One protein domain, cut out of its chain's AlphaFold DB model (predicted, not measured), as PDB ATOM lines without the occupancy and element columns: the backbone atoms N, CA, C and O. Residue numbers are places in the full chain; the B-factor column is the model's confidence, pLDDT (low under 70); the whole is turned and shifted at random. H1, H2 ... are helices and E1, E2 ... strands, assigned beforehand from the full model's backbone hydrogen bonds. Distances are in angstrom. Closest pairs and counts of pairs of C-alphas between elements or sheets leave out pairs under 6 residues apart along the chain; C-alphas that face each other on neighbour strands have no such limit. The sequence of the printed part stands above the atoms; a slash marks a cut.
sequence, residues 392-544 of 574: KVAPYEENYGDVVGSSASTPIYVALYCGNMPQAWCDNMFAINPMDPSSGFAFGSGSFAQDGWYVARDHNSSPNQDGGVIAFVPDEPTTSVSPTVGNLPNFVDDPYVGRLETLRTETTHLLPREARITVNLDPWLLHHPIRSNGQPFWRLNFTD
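AT A GLANCE: This is residues 392 to 544 of the 574 residues of an uncharacterized protein of Campylobacterales bacterium (UniProt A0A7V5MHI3). The body is a small sandwich, the strongly twisted sheet E2 E12 E11 E8 face to face with the sheet E3 E10 E9, their strands crossed at 42 degrees. From it the sheet E1 E4 E7 leads to a small head at the far end, where the helix H1 packs on E6 of the hairpin E5 and E6. The printed part has 153 residues with one named helix and twelve named strands, in the order E1 E2 E3 E4 H1 E5 E6 E7 E8 E9 E10 E11 E12; it is mostly strand, with under half of its residues, 67, in named elements. The four-strand sheet is mixed and the other sheets are antiparallel. The whole is compact, with a radius of gyration of the C-alphas of 16.6 A, and elongated, spanning 57 by 31 by 30 A.

HOW THE PARTS SIT: In the largest sheet, E12, residues 537 to 543, is the parallel neighbour of E2, residues 399 to 404, with N 403 and O 541 2.8 A apart, within hydrogen-bond range. E12 forms a hairpin with E11, residues 513 to 521, where N 515 and O 540 are 2.8 A apart. E11 is antiparallel to the edge strand E8, residues 469 to 474, with N 518 and O 473 at 2.9 A. Facing this sheet, 8.1 A centre to centre, are E3, residues 407 to 409, E10, residues 504 to 507, and E9, residues 479 to 482. Between the antiparallel neighbours E3 and E10, N 408 and O 505 are within hydrogen-bond range at 2.9 A, and in the hairpin E9 and E10, N 506 and O 480 are within hydrogen-bond range at 2.8 A. E3 runs on into E4, residues 412 to 417, at 30 degrees. E4 is antiparallel to E1, residues 392 to 395, with N 394 and O 413 at 2.9 A, and to E7, residues 453 to 455, with N 416 and O 454 at 2.8 A. In the hairpin of E5, residues 431 to 433, and E6, residues 436 to 440, N 436 and O 433 are 2.9 A apart. The closest C-alphas of H1, residues 423 to 429, and E6 are those of Asn 428 and Pro 437, 6.0 A apart. Every O i to N i+4 pair in H1 is within hydrogen-bond range.

IN THESE COORDINATES: E1 begins at C-alpha 392, (-42.012, -41.621, 25.124). E11 is 25.5 A long, E12 19.7 A, E4 16.0 A and E2 14.6 A; H1 is 9.8 A long from C-alpha 423 at (-27.944, -28.233, 22.070). E12 ends at C-alpha 543, (-57.531, -49.155, 0.176).

THE WHOLE: The C-alphas farthest apart, those of Met 435 and Leu 511, are 58.0 A apart. The printed part has no cut. The long links are E6 to E7, E7 to E8, E9 to E10 and E11 to E12. The mean pLDDT of the printed part is 84.4; residues 432 to 450 and residue 495 are under 70.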
ATOM      1  N   LYS A 392     -40.777 -41.081  25.709       94.94
ATOM      2  CA  LYS A 392     -42.012 -41.621  25.124       94.94
ATOM      3  C   LYS A 392     -41.714 -42.703  24.102       94.94
ATOM      4  O   LYS A 392     -40.664 -42.651  23.472       94.94
ATOM      5  N   VAL A 393     -42.660 -43.604  23.872       94.88
ATOM      6  CA  VAL A 393     -42.736 -44.332  22.596       94.88
ATOM      7  C   VAL A 393     -43.697 -43.573  21.687       94.88
ATOM      8  O   VAL A 393     -44.762 -43.153  22.135       94.88
ATOM      9  N   ALA A 394     -43.333 -43.377  20.425       93.31
ATOM     10  CA  ALA A 394     -44.173 -42.706  19.440       93.31
ATOM     11  C   ALA A 394     -44.146 -43.456  18.101       93.31
ATOM     12  O   ALA A 394     -43.117 -44.044  17.753       93.31
ATOM     13  N   PRO A 395     -45.251 -43.450  17.336       93.50
ATOM     14  CA  PRO A 395     -45.194 -43.845  15.941       93.50
ATOM     15  C   PRO A 395     -44.404 -42.813  15.143       93.50
ATOM     16  O   PRO A 395     -44.351 -41.637  15.509       93.50
ATOM     17  N   TYR A 396     -43.811 -43.257  14.038       89.56
ATOM     18  CA  TYR A 396     -43.165 -42.357  13.087       89.56
ATOM     19  C   TYR A 396     -44.149 -41.304  12.565       89.56
ATOM     20  O   TYR A 396     -43.809 -40.126  12.506       89.56
ATOM     21  N   GLU A 397     -45.388 -41.717  12.295       90.50
ATOM     22  CA  GLU A 397     -46.495 -40.834  11.934       90.50
ATOM     23  C   GLU A 397     -47.771 -41.257  12.673       90.50
ATOM     24  O   GLU A 397     -48.072 -42.441  12.798       90.50
ATOM     25  N   GLU A 398     -48.565 -40.301  13.162       92.56
ATOM     26  CA  GLU A 398     -49.888 -40.633  13.717       92.56
ATOM     27  C   GLU A 398     -50.904 -40.974  12.614       92.56
ATOM     28  O   GLU A 398     -51.856 -41.707  12.873       92.56
ATOM     29  N   ASN A 399     -50.711 -40.466  11.392       93.62
ATOM     30  CA  ASN A 399     -51.593 -40.698  10.247       93.62
ATOM     31  C   ASN A 399     -50.760 -41.046   9.007       93.62
ATOM     32  O   ASN A 399     -50.241 -40.148   8.354       93.62
ATOM     33  N   TYR A 400     -50.692 -42.330   8.654       89.00
ATOM     34  CA  TYR A 400     -49.943 -42.828   7.488       89.00
ATOM     35  C   TYR A 400     -50.696 -42.658   6.154       89.00
ATOM     36  O   TYR A 400     -50.178 -43.009   5.095       89.00
ATOM     37  N   GLY A 401     -51.926 -42.135   6.188       87.19
ATOM     38  CA  GLY A 401     -52.760 -41.930   5.003       87.19
ATOM     39  C   GLY A 401     -53.288 -43.228   4.385       87.19
ATOM     40  O   GLY A 401     -53.487 -44.231   5.079       87.19
ATOM     41  N   ASP A 402     -53.550 -43.175   3.078       88.00
ATOM     42  CA  ASP A 402     -54.087 -44.297   2.310       88.00
ATOM     43  C   ASP A 402     -52.961 -45.253   1.885       88.00
ATOM     44  O   ASP A 402     -52.013 -44.880   1.192       88.00
ATOM     45  N   VAL A 403     -53.092 -46.515   2.278       86.88
ATOM     46  CA  VAL A 403     -52.186 -47.609   1.942       86.88
ATOM     47  C   VAL A 403     -52.859 -48.480   0.893       86.88
ATOM     48  O   VAL A 403     -53.914 -49.064   1.132       86.88
ATOM     49  N   VAL A 404     -52.235 -48.586  -0.274       83.75
ATOM     50  CA  VAL A 404     -52.676 -49.489  -1.339       83.75
ATOM     51  C   VAL A 404     -52.170 -50.900  -1.022       83.75
ATOM     52  O   VAL A 404     -50.968 -51.158  -1.091       83.75
ATOM     53  N   GLY A 405     -53.078 -51.813  -0.671       84.31
ATOM     54  CA  GLY A 405     -52.757 -53.205  -0.331       84.31
ATOM     55  C   GLY A 405     -53.132 -53.596   1.100       84.31
ATOM     56  O   GLY A 405     -53.910 -52.918   1.759       84.31
ATOM     57  N   SER A 406     -52.593 -54.723   1.576       88.25
ATOM     58  CA  SER A 406     -52.970 -55.340   2.858       88.25
ATOM     59  C   SER A 406     -51.944 -55.150   3.984       88.25
ATOM     60  O   SER A 406     -52.105 -55.726   5.057       88.25
ATOM     61  N   SER A 407     -50.860 -54.402   3.752       91.81
ATOM     62  CA  SER A 407     -49.774 -54.204   4.723       91.81
ATOM     63  C   SER A 407     -49.084 -52.853   4.528       91.81
ATOM     64  O   SER A 407     -48.858 -52.436   3.394       91.81
ATOM     65  N   ALA A 408     -48.715 -52.201   5.630       93.44
ATOM     66  CA  ALA A 408     -47.968 -50.946   5.659       93.44
ATOM     67  C   ALA A 408     -46.817 -51.026   6.667       93.44
ATOM     68  O   ALA A 408     -46.978 -51.623   7.732       93.44
ATOM     69  N   SER A 409     -45.683 -50.384   6.368       93.75
ATOM     70  CA  SER A 409     -44.642 -50.153   7.377       93.75
ATOM     71  C   SER A 409     -45.120 -49.073   8.342       93.75
ATOM     72  O   SER A 409     -45.414 -47.958   7.914       93.75
ATOM     73  N   THR A 410     -45.207 -49.401   9.627       94.94
ATOM     74  CA  THR A 410     -45.697 -48.495  10.676       94.94
ATOM     75  C   THR A 410     -44.694 -48.447  11.825       94.94
ATOM     76  O   THR A 410     -44.977 -48.962  12.907       94.94
ATOM     77  N   PRO A 411     -43.487 -47.911  11.587       92.62
ATOM     78  CA  PRO A 411     -42.404 -47.957  12.554       92.62
ATOM     79  C   PRO A 411     -42.697 -47.115  13.793       92.62
ATOM     80  O   PRO A 411     -43.349 -46.073  13.720       92.62
ATOM     81  N   ILE A 412     -42.152 -47.547  14.927       93.50
ATOM     82  CA  ILE A 412     -42.213 -46.827  16.205       93.50
ATOM     83  C   ILE A 412     -40.798 -46.555  16.717       93.50
ATOM     84  O   ILE A 412     -39.862 -47.276  16.378       93.50
ATOM     85  N   TYR A 413     -40.629 -45.529  17.543       91.62
ATOM     86  CA  TYR A 413     -39.342 -45.168  18.140       91.62
ATOM     87  C   TYR A 413     -39.511 -44.705  19.584       91.62
ATOM     88  O   TYR A 413     -40.603 -44.297  19.993       91.62
ATOM     89  N   VAL A 414     -38.423 -44.762  20.352       91.38
ATOM     90  CA  VAL A 414     -38.361 -44.170  21.695       91.38
ATOM     91  C   VAL A 414     -37.708 -42.800  21.592       91.38
ATOM     92  O   VAL A 414     -36.684 -42.646  20.930       91.38
ATOM     93  N   ALA A 415     -38.285 -41.796  22.246       90.75
ATOM     94  CA  ALA A 415     -37.779 -40.433  22.232       90.75
ATOM     95  C   ALA A 415     -37.634 -39.851  23.636       90.75
ATOM     96  O   ALA A 415     -38.460 -40.117  24.504       90.75
ATOM     97  N   LEU A 416     -36.613 -39.022  23.831       92.81
ATOM     98  CA  LEU A 416     -36.347 -38.238  25.032       92.81
ATOM     99  C   LEU A 416     -36.590 -36.765  24.726       92.81
ATOM    100  O   LEU A 416     -36.189 -36.280  23.669       92.81
ATOM    101  N   TYR A 417     -37.227 -36.050  25.640       93.38
ATOM    102  CA  TYR A 417     -37.466 -34.624  25.470       93.38
ATOM    103  C   TYR A 417     -36.310 -33.783  26.027       93.38
ATOM    104  O   TYR A 417     -35.853 -34.006  27.147       93.38
ATOM    105  N   CYS A 418     -35.865 -32.804  25.242       91.56
ATOM    106  CA  CYS A 418     -35.049 -31.664  25.645       91.56
ATOM    107  C   CYS A 418     -35.371 -30.471  24.725       91.56
ATOM    108  O   CYS A 418     -34.769 -30.292  23.669       91.56
ATOM    109  N   GLY A 419     -36.383 -29.687  25.081       88.88
ATOM    110  CA  GLY A 419     -36.877 -28.565  24.286       88.88
ATOM    111  C   GLY A 419     -36.398 -27.213  24.804       88.88
ATOM    112  O   GLY A 419     -36.102 -27.047  25.987       88.88
ATOM    113  N   ASN A 420     -36.355 -26.221  23.909       86.00
ATOM    114  CA  ASN A 420     -36.086 -24.811  24.231       86.00
ATOM    115  C   ASN A 420     -34.759 -24.543  24.970       86.00
ATOM    116  O   ASN A 420     -34.603 -23.498  25.599       86.00
ATOM    117  N   MET A 421     -33.791 -25.457  24.857       86.75
ATOM    118  CA  MET A 421     -32.462 -25.344  25.455       86.75
ATOM    119  C   MET A 421     -31.365 -25.401  24.385       86.75
ATOM    120  O   MET A 421     -31.563 -25.999  23.325       86.75
ATOM    121  N   PRO A 422     -30.187 -24.793  24.625       86.06
ATOM    122  CA  PRO A 422     -29.053 -24.943  23.724       86.06
ATOM    123  C   PRO A 422     -28.667 -26.416  23.576       86.06
ATOM    124  O   PRO A 422     -28.591 -27.131  24.574       86.06
ATOM    125  N   GLN A 423     -28.331 -26.845  22.356       81.31
ATOM    126  CA  GLN A 423     -27.944 -28.233  22.070       81.31
ATOM    127  C   GLN A 423     -26.869 -28.747  23.039       81.31
ATOM    128  O   GLN A 423     -27.035 -29.807  23.622       81.31
ATOM    129  N   ALA A 424     -25.836 -27.946  23.319       82.06
ATOM    130  CA  ALA A 424     -24.767 -28.309  24.253       82.06
ATOM    131  C   ALA A 424     -25.256 -28.613  25.686       82.06
ATOM    132  O   ALA A 424     -24.641 -29.410  26.392       82.06
ATOM    133  N   TRP A 425     -26.350 -27.984  26.131       85.38
ATOM    134  CA  TRP A 425     -26.958 -28.286  27.428       85.38
ATOM    135  C   TRP A 425     -27.687 -29.633  27.388       85.38
ATOM    136  O   TRP A 425     -27.489 -30.452  28.284       85.38
ATOM    137  N   CYS A 426     -28.456 -29.894  26.326       84.88
ATOM    138  CA  CYS A 426     -29.084 -31.197  26.101       84.88
ATOM    139  C   CYS A 426     -28.031 -32.312  26.007       84.88
ATOM    140  O   CYS A 426     -28.165 -33.337  26.670       84.88
ATOM    141  N   ASP A 427     -26.947 -32.084  25.262       79.62
ATOM    142  CA  ASP A 427     -25.824 -33.016  25.126       79.62
ATOM    143  C   ASP A 427     -25.209 -33.339  26.485       79.62
ATOM    144  O   ASP A 427     -24.972 -34.503  26.807       79.62
ATOM    145  N   ASN A 428     -25.002 -32.308  27.311       81.50
ATOM    146  CA  ASN A 428     -24.500 -32.500  28.659       81.50
ATOM    147  C   ASN A 428     -25.477 -33.318  29.503       81.50
ATOM    148  O   ASN A 428     -25.033 -34.236  30.186       81.50
ATOM    149  N   MET A 429     -26.779 -33.019  29.456       84.50
ATOM    150  CA  MET A 429     -27.801 -33.742  30.217       84.50
ATOM    151  C   MET A 429     -27.904 -35.217  29.812       84.50
ATOM    152  O   MET A 429     -28.013 -36.069  30.693       84.50
ATOM    153  N   PHE A 430     -27.790 -35.519  28.515       79.81
ATOM    154  CA  PHE A 430     -27.845 -36.871  27.948       79.81
ATOM    155  C   PHE A 430     -26.538 -37.681  28.057       79.81
ATOM    156  O   PHE A 430     -26.502 -38.835  27.620       79.81
ATOM    157  N   ALA A 431     -25.464 -37.120  28.617       70.31
ATOM    158  CA  ALA A 431     -24.205 -37.838  28.806       70.31
ATOM    159  C   ALA A 431     -24.349 -38.990  29.827       70.31
ATOM    160  O   ALA A 431     -24.859 -38.782  30.930       70.31
ATOM    161  N   ILE A 432     -23.867 -40.195  29.480       58.66
ATOM    162  CA  ILE A 432     -23.838 -41.372  30.380       58.66
ATOM    163  C   ILE A 432     -22.882 -41.129  31.543       58.66
ATOM    164  O   ILE A 432     -23.147 -41.526  32.677       58.66
ATOM    165  N   ASN A 433     -21.776 -40.449  31.255       53.72
ATOM    166  CA  ASN A 433     -20.841 -39.958  32.243       53.72
ATOM    167  C   ASN A 433     -20.861 -38.420  32.227       53.72
ATOM    168  O   ASN A 433     -20.482 -37.826  31.217       53.72
ATOM    169  N   PRO A 434     -21.224 -37.751  33.337       48.25
ATOM    170  CA  PRO A 434     -21.153 -36.293  33.437       48.25
ATOM    171  C   PRO A 434     -19.748 -35.727  33.159       48.25
ATOM    172  O   PRO A 434     -19.624 -34.559  32.804       48.25
ATOM    173  N   MET A 435     -18.701 -36.550  33.317       40.19
ATOM    174  CA  MET A 435     -17.304 -36.203  33.036       40.19
ATOM    175  C   MET A 435     -16.842 -36.536  31.608       40.19
ATOM    176  O   MET A 435     -15.735 -36.152  31.239       40.19
ATOM    177  N   ASP A 436     -17.658 -37.221  30.800       43.72
ATOM    178  CA  ASP A 436     -17.347 -37.529  29.400       43.72
ATOM    179  C   ASP A 436     -18.552 -37.244  28.482       43.72
ATOM    180  O   ASP A 436     -19.389 -38.123  28.247       43.72
ATOM    181  N   PRO A 437     -18.630 -36.030  27.905       44.41
ATOM    182  CA  PRO A 437     -19.686 -35.640  26.972       44.41
ATOM    183  C   PRO A 437     -19.742 -36.501  25.701       44.41
ATOM    184  O   PRO A 437     -20.749 -36.474  24.999       44.41
ATOM    185  N   SER A 438     -18.682 -37.261  25.385       44.81
ATOM    186  CA  SER A 438     -18.639 -38.142  24.210       44.81
ATOM    187  C   SER A 438     -19.333 -39.492  24.428       44.81
ATOM    188  O   SER A 438     -19.576 -40.219  23.468       44.81
ATOM    189  N   SER A 439     -19.730 -39.793  25.669       47.78
ATOM    190  CA  SER A 439     -20.443 -41.018  26.054       47.78
ATOM    191  C   SER A 439     -21.970 -40.951  25.873       47.78
ATOM    192  O   SER A 439     -22.679 -41.791  26.409       47.78
ATOM    193  N   GLY A 440     -22.515 -39.924  25.210       50.31
ATOM    194  CA  GLY A 440     -23.948 -39.593  25.259       50.31
ATOM    195  C   GLY A 440     -24.916 -40.557  24.555       50.31
ATOM    196  O   GLY A 440     -24.634 -41.080  23.481       50.31
ATOM    197  N   PHE A 441     -26.126 -40.669  25.127       55.84
ATOM    198  CA  PHE A 441     -27.269 -41.490  24.672       55.84
ATOM    199  C   PHE A 441     -27.834 -41.140  23.280       55.84
ATOM    200  O   PHE A 441     -28.619 -41.907  22.718       55.84
ATOM    201  N   ALA A 442     -27.523 -39.950  22.753       49.91
ATOM    202  CA  ALA A 442     -28.343 -39.300  21.724       49.91
ATOM    203  C   ALA A 442     -27.624 -38.980  20.396       49.91
ATOM    204  O   ALA A 442     -28.295 -38.617  19.425       49.91
ATOM    205  N   PHE A 443     -26.298 -39.146  20.284       51.84
ATOM    206  CA  PHE A 443     -25.553 -38.650  19.112       51.84
ATOM    207  C   PHE A 443     -24.688 -39.712  18.439       51.84
ATOM    208  O   PHE A 443     -23.465 -39.699  18.506       51.84
ATOM    209  N   GLY A 444     -25.337 -40.569  17.654       42.34
ATOM    210  CA  GLY A 444     -24.795 -40.823  16.322       42.34
ATOM    211  C   GLY A 444     -25.241 -39.681  15.409       42.34
ATOM    212  O   GLY A 444     -26.372 -39.205  15.532       42.34
ATOM    213  N   SER A 445     -24.381 -39.223  14.503       37.09
ATOM    214  CA  SER A 445     -24.749 -38.283  13.440       37.09
ATOM    215  C   SER A 445     -26.066 -38.720  12.769       37.09
ATOM    216  O   SER A 445     -26.151 -39.819  12.225       37.09
ATOM    217  N   GLY A 446     -27.115 -37.890  12.860       42.91
ATOM    218  CA  GLY A 446     -28.431 -38.159  12.256       42.91
ATOM    219  C   GLY A 446     -29.593 -38.466  13.213       42.91
ATOM    220  O   GLY A 446     -30.594 -39.012  12.758       42.91
ATOM    221  N   SER A 447     -29.510 -38.152  14.512       51.47
ATOM    222  CA  SER A 447     -30.697 -38.179  15.384       51.47
ATOM    223  C   SER A 447     -31.745 -37.167  14.899       51.47
ATOM    224  O   SER A 447     -31.468 -35.977  14.771       51.47
ATOM    225  N   PHE A 448     -32.954 -37.654  14.602       51.66
ATOM    226  CA  PHE A 448     -34.122 -36.815  14.337       51.66
ATOM    227  C   PHE A 448     -34.412 -36.007  15.608       51.66
ATOM    228  O   PHE A 448     -34.820 -36.583  16.615       51.66
ATOM    229  N   ALA A 449     -34.137 -34.703  15.571       58.81
ATOM    230  CA  ALA A 449     -34.585 -33.746  16.571       58.81
ATOM    231  C   ALA A 449     -35.781 -33.001  15.978       58.81
ATOM    232  O   ALA A 449     -35.605 -32.114  15.143       58.81
ATOM    233  N   GLN A 450     -36.994 -33.395  16.359       69.44
ATOM    234  CA  GLN A 450     -38.207 -32.679  15.969       69.44
ATOM    235  C   GLN A 450     -38.884 -32.151  17.228       69.44
ATOM    236  O   GLN A 450     -39.186 -32.920  18.138       69.44
ATOM    237  N   ASP A 451     -39.077 -30.834  17.290       82.56
ATOM    238  CA  ASP A 451     -39.786 -30.156  18.380       82.56
ATOM    239  C   ASP A 451     -39.257 -30.530  19.784       82.56
ATOM    240  O   ASP A 451     -40.018 -30.782  20.716       82.56
ATOM    241  N   GLY A 452     -37.927 -30.626  19.923       86.75
ATOM    242  CA  GLY A 452     -37.256 -30.963  21.186       86.75
ATOM    243  C   GLY A 452     -37.225 -32.455  21.536       86.75
ATOM    244  O   GLY A 452     -36.752 -32.809  22.610       86.75
ATOM    245  N   TRP A 453     -37.696 -33.349  20.663       88.88
ATOM    246  CA  TRP A 453     -37.636 -34.799  20.874       88.88
ATOM    247  C   TRP A 453     -36.438 -35.427  20.169       88.88
ATOM    248  O   TRP A 453     -36.291 -35.267  18.963       88.88
ATOM    249  N   TYR A 454     -35.638 -36.195  20.906       87.06
ATOM    250  CA  TYR A 454     -34.440 -36.887  20.429       87.06
ATOM    251  C   TYR A 454     -34.625 -38.399  20.523       87.06
ATOM    252  O   TYR A 454     -35.068 -38.898  21.552       87.06
ATOM    253  N   VAL A 455     -34.250 -39.151  19.486       85.81
ATOM    254  CA  VAL A 455     -34.327 -40.624  19.509       85.81
ATOM    255  C   VAL A 455     -33.400 -41.215  20.584       85.81
ATOM    256  O   VAL A 455     -32.206 -40.919  20.610       85.81
ATOM    257  N   ALA A 456     -33.946 -42.077  21.446       86.94
ATOM    258  CA  ALA A 456     -33.209 -42.792  22.483       86.94
ATOM    259  C   ALA A 456     -32.525 -44.030  21.888       86.94
ATOM    260  O   ALA A 456     -33.178 -45.042  21.643       86.94
ATOM    261  N   ARG A 457     -31.212 -43.959  21.647       80.94
ATOM    262  CA  ARG A 457     -30.480 -45.051  20.985       80.94
ATOM    263  C   ARG A 457     -30.249 -46.259  21.898       80.94
ATOM    264  O   ARG A 457     -30.407 -47.389  21.463       80.94
ATOM    265  N   ASP A 458     -29.978 -46.022  23.173       79.94
ATOM    266  CA  ASP A 458     -29.628 -47.069  24.143       79.94
ATOM    267  C   ASP A 458     -30.834 -47.542  24.992       79.94
ATOM    268  O   ASP A 458     -30.682 -47.948  26.147       79.94
ATOM    269  N   HIS A 459     -32.052 -47.456  24.442       87.38
ATOM    270  CA  HIS A 459     -33.269 -47.934  25.104       87.38
ATOM    271  C   HIS A 459     -33.388 -49.459  25.001       87.38
ATOM    272  O   HIS A 459     -33.576 -50.008  23.916       87.38
ATOM    273  N   ASN A 460     -33.318 -50.144  26.138       89.31
ATOM    274  CA  ASN A 460     -33.422 -51.593  26.227       89.31
ATOM    275  C   ASN A 460     -34.818 -52.010  26.710       89.31
ATOM    276  O   ASN A 460     -35.121 -51.885  27.895       89.31
ATOM    277  N   SER A 461     -35.626 -52.581  25.817       90.62
ATOM    278  CA  SER A 461     -36.985 -53.049  26.113       90.62
ATOM    279  C   SER A 461     -37.069 -54.460  26.703       90.62
ATOM    280  O   SER A 461     -38.159 -55.021  26.822       90.62
ATOM    281  N   SER A 462     -35.935 -55.056  27.085       89.19
ATOM    282  CA  SER A 462     -35.928 -56.351  27.771       89.19
ATOM    283  C   SER A 462     -36.650 -56.261  29.125       89.19
ATOM    284  O   SER A 462     -36.674 -55.194  29.747       89.19
ATOM    285  N   PRO A 463     -37.193 -57.381  29.638       84.06
ATOM    286  CA  PRO A 463     -37.797 -57.410  30.966       84.06
ATOM    287  C   PRO A 463     -36.847 -56.856  32.037       84.06
ATOM    288  O   PRO A 463     -35.658 -57.181  32.042       84.06
ATOM    289  N   ASN A 464     -37.381 -56.054  32.963       84.06
ATOM    290  CA  ASN A 464     -36.622 -55.396  34.036       84.06
ATOM    291  C   ASN A 464     -35.517 -54.440  33.530       84.06
ATOM    292  O   ASN A 464     -34.441 -54.363  34.124       84.06
ATOM    293  N   GLN A 465     -35.757 -53.729  32.423       90.50
ATOM    294  CA  GLN A 465     -34.874 -52.677  31.896       90.50
ATOM    295  C   GLN A 465     -35.653 -51.362  31.694       90.50
ATOM    296  O   GLN A 465     -36.273 -50.856  32.620       90.50
ATOM    297  N   ASP A 466     -35.651 -50.774  30.504       91.69
ATOM    298  CA  ASP A 466     -36.177 -49.424  30.285       91.69
ATOM    299  C   ASP A 466     -37.691 -49.400  30.009       91.69
ATOM    300  O   ASP A 466     -38.251 -48.349  29.694       91.69
ATOM    301  N   GLY A 467     -38.359 -50.549  30.144       91.94
ATOM    302  CA  GLY A 467     -39.746 -50.774  29.737       91.94
ATOM    303  C   GLY A 467     -39.903 -50.912  28.226       91.94
ATOM    304  O   GLY A 467     -38.945 -50.799  27.474       91.94
ATOM    305  N   GLY A 468     -41.118 -51.153  27.757       93.94
ATOM    306  CA  GLY A 468     -41.393 -51.310  26.341       93.94
ATOM    307  C   GLY A 468     -42.875 -51.279  25.993       93.94
ATOM    308  O   GLY A 468     -43.715 -50.685  26.676       93.94
ATOM    309  N   VAL A 469     -43.184 -51.908  24.859       95.19
ATOM    310  CA  VAL A 469     -44.555 -52.098  24.396       95.19
ATOM    311  C   VAL A 469     -45.154 -53.310  25.095       95.19
ATOM    312  O   VAL A 469     -44.585 -54.391  25.046       95.19
ATOM    313  N   ILE A 470     -46.327 -53.137  25.701       95.69
ATOM    314  CA  ILE A 470     -47.083 -54.203  26.371       95.69
ATOM    315  C   ILE A 470     -48.036 -54.883  25.383       95.69
ATOM    316  O   ILE A 470     -48.165 -56.106  25.364       95.69
ATOM    317  N   ALA A 471     -48.731 -54.095  24.559       96.81
ATOM    318  CA  ALA A 471     -49.673 -54.607  23.567       96.81
ATOM    319  C   ALA A 471     -49.896 -53.609  22.427       96.81
ATOM    320  O   ALA A 471     -49.913 -52.397  22.643       96.81
ATOM    321  N   PHE A 472     -50.168 -54.139  21.238       97.31
ATOM    322  CA  PHE A 472     -50.798 -53.395  20.151       97.31
ATOM    323  C   PHE A 472     -52.284 -53.739  20.136       97.31
ATOM    324  O   PHE A 472     -52.648 -54.911  20.051       97.31
ATOM    325  N   VAL A 473     -53.138 -52.725  20.250       97.31
ATOM    326  CA  VAL A 473     -54.591 -52.885  20.322       97.31
ATOM    327  C   VAL A 473     -55.210 -52.258  19.073       97.31
ATOM    328  O   VAL A 473     -55.413 -51.039  19.056       97.31
ATOM    329  N   PRO A 474     -55.464 -53.051  18.015       96.06
ATOM    330  CA  PRO A 474     -56.259 -52.595  16.885       96.06
ATOM    331  C   PRO A 474     -57.701 -52.348  17.338       96.06
ATOM    332  O   PRO A 474     -58.249 -53.102  18.143       96.06
ATOM    333  N   ASP A 475     -58.321 -51.298  16.814       95.38
ATOM    334  CA  ASP A 475     -59.764 -51.083  16.940       95.38
ATOM    335  C   ASP A 475     -60.580 -52.044  16.066       95.38
ATOM    336  O   ASP A 475     -61.758 -52.274  16.343       95.38
ATOM    337  N   GLU A 476     -59.938 -52.647  15.062       90.06
ATOM    338  CA  GLU A 476     -60.562 -53.559  14.117       90.06
ATOM    339  C   GLU A 476     -60.034 -54.998  14.205       90.06
ATOM    340  O   GLU A 476     -58.827 -55.224  14.108       90.06
ATOM    341  N   PRO A 477     -60.914 -56.014  14.295       89.81
ATOM    342  CA  PRO A 477     -60.505 -57.402  14.520       89.81
ATOM    343  C   PRO A 477     -59.797 -58.039  13.317       89.81
ATOM    344  O   PRO A 477     -59.160 -59.079  13.460       89.81
ATOM    345  N   THR A 478     -59.921 -57.446  12.128       90.69
ATOM    346  CA  THR A 478     -59.248 -57.907  10.904       90.69
ATOM    347  C   THR A 478     -57.861 -57.306  10.717       90.69
ATOM    348  O   THR A 478     -57.188 -57.666   9.750       90.69
ATOM    349  N   THR A 479     -57.460 -56.397  11.606       94.12
ATOM    350  CA  THR A 479     -56.168 -55.715  11.579       94.12
ATOM    351  C   THR A 479     -55.246 -56.310  12.638       94.12
ATOM    352  O   THR A 479     -55.664 -56.588  13.760       94.12
ATOM    353  N   SER A 480     -53.972 -56.478  12.305       95.69
ATOM    354  CA  SER A 480     -52.940 -56.953  13.224       95.69
ATOM    355  C   SER A 480     -51.638 -56.182  13.052       95.69
ATOM    356  O   SER A 480     -51.404 -55.554  12.023       95.69
ATOM    357  N   VAL A 481     -50.771 -56.257  14.061       96.75
ATOM    358  CA  VAL A 481     -49.413 -55.710  14.006       96.75
ATOM    359  C   VAL A 481     -48.408 -56.854  14.062       96.75
ATOM    360  O   VAL A 481     -48.527 -57.742  14.910       96.75
ATOM    361  N   SER A 482     -47.433 -56.825  13.158       94.88
ATOM    362  CA  SER A 482     -46.363 -57.812  13.036       94.88
ATOM    363  C   SER A 482     -44.991 -57.125  13.116       94.88
ATOM    364  O   SER A 482     -44.801 -56.110  12.446       94.88
ATOM    365  N   PRO A 483     -44.026 -57.642  13.897       94.25
ATOM    366  CA  PRO A 483     -44.175 -58.764  14.821       94.25
ATOM    367  C   PRO A 483     -45.071 -58.419  16.026       94.25
ATOM    368  O   PRO A 483     -45.204 -57.266  16.431       94.25
ATOM    369  N   THR A 484     -45.678 -59.446  16.625       93.25
ATOM    370  CA  THR A 484     -46.383 -59.319  17.912       93.25
ATOM    371  C   THR A 484     -45.408 -58.953  19.029       93.25
ATOM    372  O   THR A 484     -44.246 -59.344  18.960       93.25
ATOM    373  N   VAL A 485     -45.890 -58.338  20.113       91.25
ATOM    374  CA  VAL A 485     -45.057 -57.875  21.244       91.25
ATOM    375  C   VAL A 485     -44.056 -58.915  21.765       91.25
ATOM    376  O   VAL A 485     -42.893 -58.584  21.952       91.25
ATOM    377  N   GLY A 486     -44.453 -60.183  21.928       88.06
ATOM    378  CA  GLY A 486     -43.543 -61.238  22.411       88.06
ATOM    379  C   GLY A 486     -42.374 -61.582  21.474       88.06
ATOM    380  O   GLY A 486     -41.447 -62.265  21.892       88.06
ATOM    381  N   ASN A 487     -42.419 -61.110  20.226       90.88
ATOM    382  CA  ASN A 487     -41.384 -61.274  19.202       90.88
ATOM    383  C   ASN A 487     -40.826 -59.917  18.735       90.88
ATOM    384  O   ASN A 487     -40.162 -59.852  17.699       90.88
ATOM    385  N   LEU A 488     -41.156 -58.826  19.434       90.19
ATOM    386  CA  LEU A 488     -40.690 -57.496  19.078       90.19
ATOM    387  C   LEU A 488     -39.177 -57.420  19.344       90.19
ATOM    388  O   LEU A 488     -38.752 -57.764  20.450       90.19
ATOM    389  N   PRO A 489     -38.355 -57.002  18.365       89.50
ATOM    390  CA  PRO A 489     -36.938 -56.807  18.612       89.50
ATOM    391  C   PRO A 489     -36.725 -55.677  19.618       89.50
ATOM    392  O   PRO A 489     -37.574 -54.800  19.804       89.50
ATOM    393  N   ASN A 490     -35.571 -55.704  20.274       88.06
ATOM    394  CA  ASN A 490     -35.174 -54.626  21.158       88.06
ATOM    395  C   ASN A 490     -34.851 -53.365  20.347       88.06
ATOM    396  O   ASN A 490     -34.290 -53.463  19.255       88.06
ATOM    397  N   PHE A 491     -35.141 -52.179  20.882       85.50
ATOM    398  CA  PHE A 491     -34.850 -50.918  20.189       85.50
ATOM    399  C   PHE A 491     -33.343 -50.704  19.966       85.50
ATOM    400  O   PHE A 491     -32.966 -50.032  19.009       85.50
ATOM    401  N   VAL A 492     -32.486 -51.297  20.806       81.25
ATOM    402  CA  VAL A 492     -31.020 -51.291  20.629       81.25
ATOM    403  C   VAL A 492     -30.512 -52.256  19.555       81.25
ATOM    404  O   VAL A 492     -29.415 -52.055  19.042       81.25
ATOM    405  N   ASP A 493     -31.287 -53.287  19.209       77.81
ATOM    406  CA  ASP A 493     -30.853 -54.356  18.299       77.81
ATOM    407  C   ASP A 493     -31.255 -54.090  16.837       77.81
ATOM    408  O   ASP A 493     -30.821 -54.803  15.928       77.81
ATOM    409  N   ASP A 494     -32.094 -53.078  16.587       72.00
ATOM    410  CA  ASP A 494     -32.519 -52.707  15.237       72.00
ATOM    411  C   ASP A 494     -31.372 -52.000  14.478       72.00
ATOM    412  O   ASP A 494     -30.647 -51.184  15.063       72.00
ATOM    413  N   PRO A 495     -31.191 -52.256  13.164       66.56
ATOM    414  CA  PRO A 495     -30.229 -51.520  12.337       66.56
ATOM    415  C   PRO A 495     -30.399 -49.993  12.401       66.56
ATOM    416  O   PRO A 495     -29.436 -49.261  12.158       66.56
ATOM    417  N   TYR A 496     -31.590 -49.509  12.762       70.38
ATOM    418  CA  TYR A 496     -31.893 -48.109  13.039       70.38
ATOM    419  C   TYR A 496     -32.066 -47.884  14.547       70.38
ATOM    420  O   TYR A 496     -33.147 -47.545  15.013       70.38
ATOM    421  N   VAL A 497     -30.976 -48.063  15.299       72.19
ATOM    422  CA  VAL A 497     -30.875 -47.924  16.763       72.19
ATOM    423  C   VAL A 497     -31.831 -46.868  17.350       72.19
ATOM    424  O   VAL A 497     -31.744 -45.680  17.023       72.19
ATOM    425  N   GLY A 498     -32.727 -47.304  18.239       73.75
ATOM    426  CA  GLY A 498     -33.777 -46.489  18.862       73.75
ATOM    427  C   GLY A 498     -35.117 -46.465  18.111       73.75
ATOM    428  O   GLY A 498     -36.079 -45.857  18.590       73.75
ATOM    429  N   ARG A 499     -35.211 -47.139  16.959       85.94
ATOM    430  CA  ARG A 499     -36.408 -47.253  16.114       85.94
ATOM    431  C   ARG A 499     -36.619 -48.703  15.687       85.94
ATOM    432  O   ARG A 499     -35.670 -49.400  15.377       85.94
ATOM    433  N   LEU A 500     -37.873 -49.135  15.636       89.19
ATOM    434  CA  LEU A 500     -38.267 -50.454  15.146       89.19
ATOM    435  C   LEU A 500     -38.845 -50.313  13.737       89.19
ATOM    436  O   LEU A 500     -40.043 -50.079  13.567       89.19
ATOM    437  N   GLU A 501     -37.990 -50.435  12.720       87.00
ATOM    438  CA  GLU A 501     -38.382 -50.300  11.301       87.00
ATOM    439  C   GLU A 501     -39.091 -51.539  10.752       87.00
ATOM    440  O   GLU A 501     -39.734 -51.510   9.702       87.00
ATOM    441  N   THR A 502     -38.975 -52.651  11.471       87.31
ATOM    442  CA  THR A 502     -39.561 -53.938  11.093       87.31
ATOM    443  C   THR A 502     -41.062 -54.032  11.374       87.31
ATOM    444  O   THR A 502     -41.698 -54.976  10.902       87.31
ATOM    445  N   LEU A 503     -41.639 -53.066  12.103       93.00
ATOM    446  CA  LEU A 503     -43.044 -53.082  12.493       93.00
ATOM    447  C   LEU A 503     -43.965 -52.796  11.300       93.00
ATOM    448  O   LEU A 503     -43.843 -51.778  10.616       93.00
ATOM    449  N   ARG A 504     -44.932 -53.683  11.082       94.75
ATOM    450  CA  ARG A 504     -45.938 -53.575  10.028       94.75
ATOM    451  C   ARG A 504     -47.334 -53.696  10.598       94.75
ATOM    452  O   ARG A 504     -47.595 -54.557  11.436       94.75
ATOM    453  N   THR A 505     -48.241 -52.874  10.087       96.12
ATOM    454  CA  THR A 505     -49.675 -53.070  10.291       96.12
ATOM    455  C   THR A 505     -50.244 -53.784   9.077       96.12
ATOM    456  O   THR A 505     -49.958 -53.411   7.941       96.12
ATOM    457  N   GLU A 506     -51.032 -54.821   9.315       94.50
ATOM    458  CA  GLU A 506     -51.586 -55.704   8.293       94.50
ATOM    459  C   GLU A 506     -53.100 -55.800   8.454       94.50
ATOM    460  O   GLU A 506     -53.611 -55.747   9.571       94.50
ATOM    461  N   THR A 507     -53.817 -55.972   7.348       91.62
ATOM    462  CA  THR A 507     -55.253 -56.253   7.347       91.62
ATOM    463  C   THR A 507     -55.557 -57.469   6.489       91.62
ATOM    464  O   THR A 507     -54.966 -57.680   5.433       91.62
ATOM    465  N   THR A 508     -56.515 -58.274   6.931       87.50
ATOM    466  CA  THR A 508     -57.097 -59.364   6.130       87.50
ATOM    467  C   THR A 508     -58.368 -58.931   5.398       87.50
ATOM    468  O   THR A 508     -58.968 -59.718   4.667       87.50
ATOM    469  N   HIS A 509     -58.801 -57.683   5.597       79.88
ATOM    470  CA  HIS A 509     -60.024 -57.152   5.015       79.88
ATOM    471  C   HIS A 509     -59.825 -56.779   3.541       79.88
ATOM    472  O   HIS A 509     -58.827 -56.163   3.182       79.88
ATOM    473  N   LEU A 510     -60.794 -57.135   2.693       73.12
ATOM    474  CA  LEU A 510     -60.728 -56.897   1.243       73.12
ATOM    475  C   LEU A 510     -61.267 -55.521   0.822       73.12
ATOM    476  O   LEU A 510     -60.936 -55.040  -0.254       73.12
ATOM    477  N   LEU A 511     -62.107 -54.895   1.650       79.50
ATOM    478  CA  LEU A 511     -62.682 -53.576   1.362       79.50
ATOM    479  C   LEU A 511     -61.911 -52.464   2.076       79.50
ATOM    480  O   LEU A 511     -61.374 -52.727   3.161       79.50
ATOM    481  N   PRO A 512     -61.936 -51.229   1.532       82.06
ATOM    482  CA  PRO A 512     -61.296 -50.087   2.156       82.06
ATOM    483  C   PRO A 512     -61.735 -49.882   3.603       82.06
ATOM    484  O   PRO A 512     -62.931 -49.940   3.906       82.06
ATOM    485  N   ARG A 513     -60.774 -49.650   4.499       85.12
ATOM    486  CA  ARG A 513     -61.053 -49.490   5.925       85.12
ATOM    487  C   ARG A 513     -59.980 -48.676   6.634       85.12
ATOM    488  O   ARG A 513     -58.790 -48.908   6.429       85.12
ATOM    489  N   GLU A 514     -60.422 -47.777   7.504       90.94
ATOM    490  CA  GLU A 514     -59.563 -47.134   8.496       90.94
ATOM    491  C   GLU A 514     -59.245 -48.143   9.602       90.94
ATOM    492  O   GLU A 514     -60.135 -48.820  10.115       90.94
ATOM    493  N   ALA A 515     -57.972 -48.255   9.954       93.00
ATOM    494  CA  ALA A 515     -57.522 -49.002  11.108       93.00
ATOM    495  C   ALA A 515     -56.754 -48.071  12.040       93.00
ATOM    496  O   ALA A 515     -55.857 -47.339  11.609       93.00
ATOM    497  N   ARG A 516     -57.068 -48.138  13.332       96.12
ATOM    498  CA  ARG A 516     -56.346 -47.431  14.381       96.12
ATOM    499  C   ARG A 516     -55.722 -48.427  15.337       96.12
ATOM    500  O   ARG A 516     -56.402 -49.234  15.964       96.12
ATOM    501  N   ILE A 517     -54.420 -48.292  15.538       97.50
ATOM    502  CA  ILE A 517     -53.690 -49.098  16.510       97.50
ATOM    503  C   ILE A 517     -53.358 -48.232  17.716       97.50
ATOM    504  O   ILE A 517     -52.648 -47.240  17.587       97.50
ATOM    505  N   THR A 518     -53.850 -48.605  18.895       97.62
ATOM    506  CA  THR A 518     -53.396 -48.017  20.164       97.62
ATOM    507  C   THR A 518     -52.243 -48.837  20.730       97.62
ATOM    508  O   THR A 518     -52.304 -50.066  20.741       97.62
ATOM    509  N   VAL A 519     -51.206 -48.167  21.230       97.19
ATOM    510  CA  VAL A 519     -50.054 -48.830  21.848       97.19
ATOM    511  C   VAL A 519     -50.185 -48.759  23.363       97.19
ATOM    512  O   VAL A 519     -50.202 -47.676  23.951       97.19
ATOM    513  N   ASN A 520     -50.269 -49.920  24.006       96.81
ATOM    514  CA  ASN A 520     -50.154 -50.029  25.453       96.81
ATOM    515  C   ASN A 520     -48.672 -50.121  25.816       96.81
ATOM    516  O   ASN A 520     -47.940 -50.910  25.220       96.81
ATOM    517  N   LEU A 521     -48.245 -49.326  26.791       96.00
ATOM    518  CA  LEU A 521     -46.845 -49.124  27.156       96.00
ATOM    519  C   LEU A 521     -46.679 -49.177  28.669       96.00
ATOM    520  O   LEU A 521     -47.644 -48.935  29.403       96.00
ATOM    521  N   ASP A 522     -45.442 -49.381  29.115       95.81
ATOM    522  CA  ASP A 522     -45.084 -49.138  30.508       95.81
ATOM    523  C   ASP A 522     -45.332 -47.673  30.916       95.81
ATOM    524  O   ASP A 522     -45.180 -46.759  30.092       95.81
ATOM    525  N   PRO A 523     -45.711 -47.401  32.184       95.00
ATOM    526  CA  PRO A 523     -46.212 -46.087  32.594       95.00
ATOM    527  C   PRO A 523     -45.265 -44.915  32.313       95.00
ATOM    528  O   PRO A 523     -45.718 -43.823  31.966       95.00
ATOM    529  N   TRP A 524     -43.955 -45.128  32.435       95.69
ATOM    530  CA  TRP A 524     -42.931 -44.103  32.212       95.69
ATOM    531  C   TRP A 524     -42.661 -43.814  30.724       95.69
ATOM    532  O   TRP A 524     -42.009 -42.819  30.408       95.69
ATOM    533  N   LEU A 525     -43.211 -44.602  29.792       96.38
ATOM    534  CA  LEU A 525     -43.140 -44.375  28.339       96.38
ATOM    535  C   LEU A 525     -44.403 -43.712  27.763       96.38
ATOM    536  O   LEU A 525     -44.438 -43.373  26.581       96.38
ATOM    537  N   LEU A 526     -45.433 -43.487  28.586       96.56
ATOM    538  CA  LEU A 526     -46.679 -42.840  28.165       96.56
ATOM    539  C   LEU A 526     -46.477 -41.339  27.941       96.56
ATOM    540  O   LEU A 526     -46.013 -40.635  28.836       96.56
ATOM    541  N   HIS A 527     -46.861 -40.839  26.775       95.62
ATOM    542  CA  HIS A 527     -47.003 -39.418  26.482       95.62
ATOM    543  C   HIS A 527     -47.883 -39.255  25.246       95.62
ATOM    544  O   HIS A 527     -47.653 -39.894  24.219       95.62
ATOM    545  N   HIS A 528     -48.852 -38.351  25.323       93.94
ATOM    546  CA  HIS A 528     -49.601 -37.910  24.157       93.94
ATOM    547  C   HIS A 528     -50.180 -36.522  24.443       93.94
ATOM    548  O   HIS A 528     -50.943 -36.391  25.398       93.94
ATOM    549  N   PRO A 529     -49.938 -35.504  23.598       90.38
ATOM    550  CA  PRO A 529     -50.300 -34.117  23.908       90.38
ATOM    551  C   PRO A 529     -51.797 -33.940  24.202       90.38
ATOM    552  O   PRO A 529     -52.177 -33.206  25.105       90.38
ATOM    553  N   ILE A 530     -52.660 -34.677  23.494       90.19
ATOM    554  CA  ILE A 530     -54.126 -34.537  23.591       90.19
ATOM    555  C   ILE A 530     -54.811 -35.616  24.459       90.19
ATOM    556  O   ILE A 530     -55.901 -35.388  24.983       90.19
ATOM    557  N   ARG A 531     -54.230 -36.814  24.625       90.06
ATOM    558  CA  ARG A 531     -54.911 -37.923  25.312       90.06
ATOM    559  C   ARG A 531     -54.519 -37.946  26.779       90.06
ATOM    560  O   ARG A 531     -53.350 -38.105  27.103       90.06
ATOM    561  N   SER A 532     -55.509 -37.895  27.663       89.88
ATOM    562  CA  SER A 532     -55.299 -37.925  29.118       89.88
ATOM    563  C   SER A 532     -54.651 -39.215  29.634       89.88
ATOM    564  O   SER A 532     -54.065 -39.227  30.712       89.88
ATOM    565  N   ASN A 533     -54.742 -40.317  28.883       91.94
ATOM    566  CA  ASN A 533     -54.099 -41.582  29.238       91.94
ATOM    567  C   ASN A 533     -52.654 -41.706  28.721       91.94
ATOM    568  O   ASN A 533     -52.005 -42.706  29.015       91.94
ATOM    569  N   GLY A 534     -52.163 -40.727  27.950       94.19
ATOM    570  CA  GLY A 534     -50.809 -40.710  27.393       94.19
ATOM    571  C   GLY A 534     -50.502 -41.821  26.382       94.19
ATOM    572  O   GLY A 534     -49.343 -42.000  26.030       94.19
ATOM    573  N   GLN A 535     -51.494 -42.594  25.929       95.88
ATOM    574  CA  GLN A 535     -51.252 -43.705  25.007       95.88
ATOM    575  C   GLN A 535     -51.126 -43.205  23.566       95.88
ATOM    576  O   GLN A 535     -52.103 -42.644  23.040       95.88
ATOM    577  N   PRO A 536     -49.995 -43.464  22.890       96.38
ATOM    578  CA  PRO A 536     -49.863 -43.148  21.485       96.38
ATOM    579  C   PRO A 536     -50.728 -44.084  20.638       96.38
ATOM    580  O   PRO A 536     -51.149 -45.167  21.062       96.38
ATOM    581  N   PHE A 537     -51.028 -43.637  19.429       96.44
ATOM    582  CA  PHE A 537     -51.712 -44.436  18.426       96.44
ATOM    583  C   PHE A 537     -51.250 -44.000  17.042       96.44
ATOM    584  O   PHE A 537     -50.773 -42.880  16.879       96.44
ATOM    585  N   TRP A 538     -51.464 -44.849  16.048       96.56
ATOM    586  CA  TRP A 538     -51.411 -44.435  14.651       96.56
ATOM    587  C   TRP A 538     -52.654 -44.902  13.905       96.56
ATOM    588  O   TRP A 538     -53.386 -45.783  14.371       96.56
ATOM    589  N   ARG A 539     -52.903 -44.272  12.760       96.06
ATOM    590  CA  ARG A 539     -54.018 -44.545  11.858       96.06
ATOM    591  C   ARG A 539     -53.519 -44.717  10.440       96.06
ATOM    592  O   ARG A 539     -52.568 -44.058  10.018       96.06
ATOM    593  N   LEU A 540     -54.195 -45.587   9.712       94.44
ATOM    594  CA  LEU A 540     -53.980 -45.814   8.296       94.44
ATOM    595  C   LEU A 540     -55.280 -46.284   7.661       94.44
ATOM    596  O   LEU A 540     -56.073 -46.976   8.296       94.44
ATOM    597  N   ASN A 541     -55.468 -45.938   6.397       91.62
ATOM    598  CA  ASN A 541     -56.596 -46.397   5.607       91.62
ATOM    599  C   ASN A 541     -56.093 -47.424   4.608       91.62
ATOM    600  O   ASN A 541     -55.412 -47.076   3.650       91.62
ATOM    601  N   PHE A 542     -56.433 -48.690   4.792       89.19
ATOM    602  CA  PHE A 542     -56.199 -49.658   3.731       89.19
ATOM    603  C   PHE A 542     -57.200 -49.399   2.613       89.19
ATOM    604  O   PHE A 542     -58.396 -49.278   2.869       89.19
ATOM    605  N   THR A 543     -56.717 -49.296   1.383       85.44
ATOM    606  CA  THR A 543     -57.531 -49.155   0.176       85.44
ATOM    607  C   THR A 543     -57.308 -50.366  -0.719       85.44
ATOM    608  O   THR A 543     -56.226 -50.960  -0.726       85.44
ATOM    609  N   ASP A 544     -58.346 -50.762  -1.456       72.06
ATOM    610  CA  ASP A 544     -58.239 -51.884  -2.381       72.06
ATOM    611  C   ASP A 544     -57.181 -51.562  -3.450       72.06
ATOM    612  O   ASP A 544     -57.267 -50.553  -4.152       72.06
TER     613      ASP A 544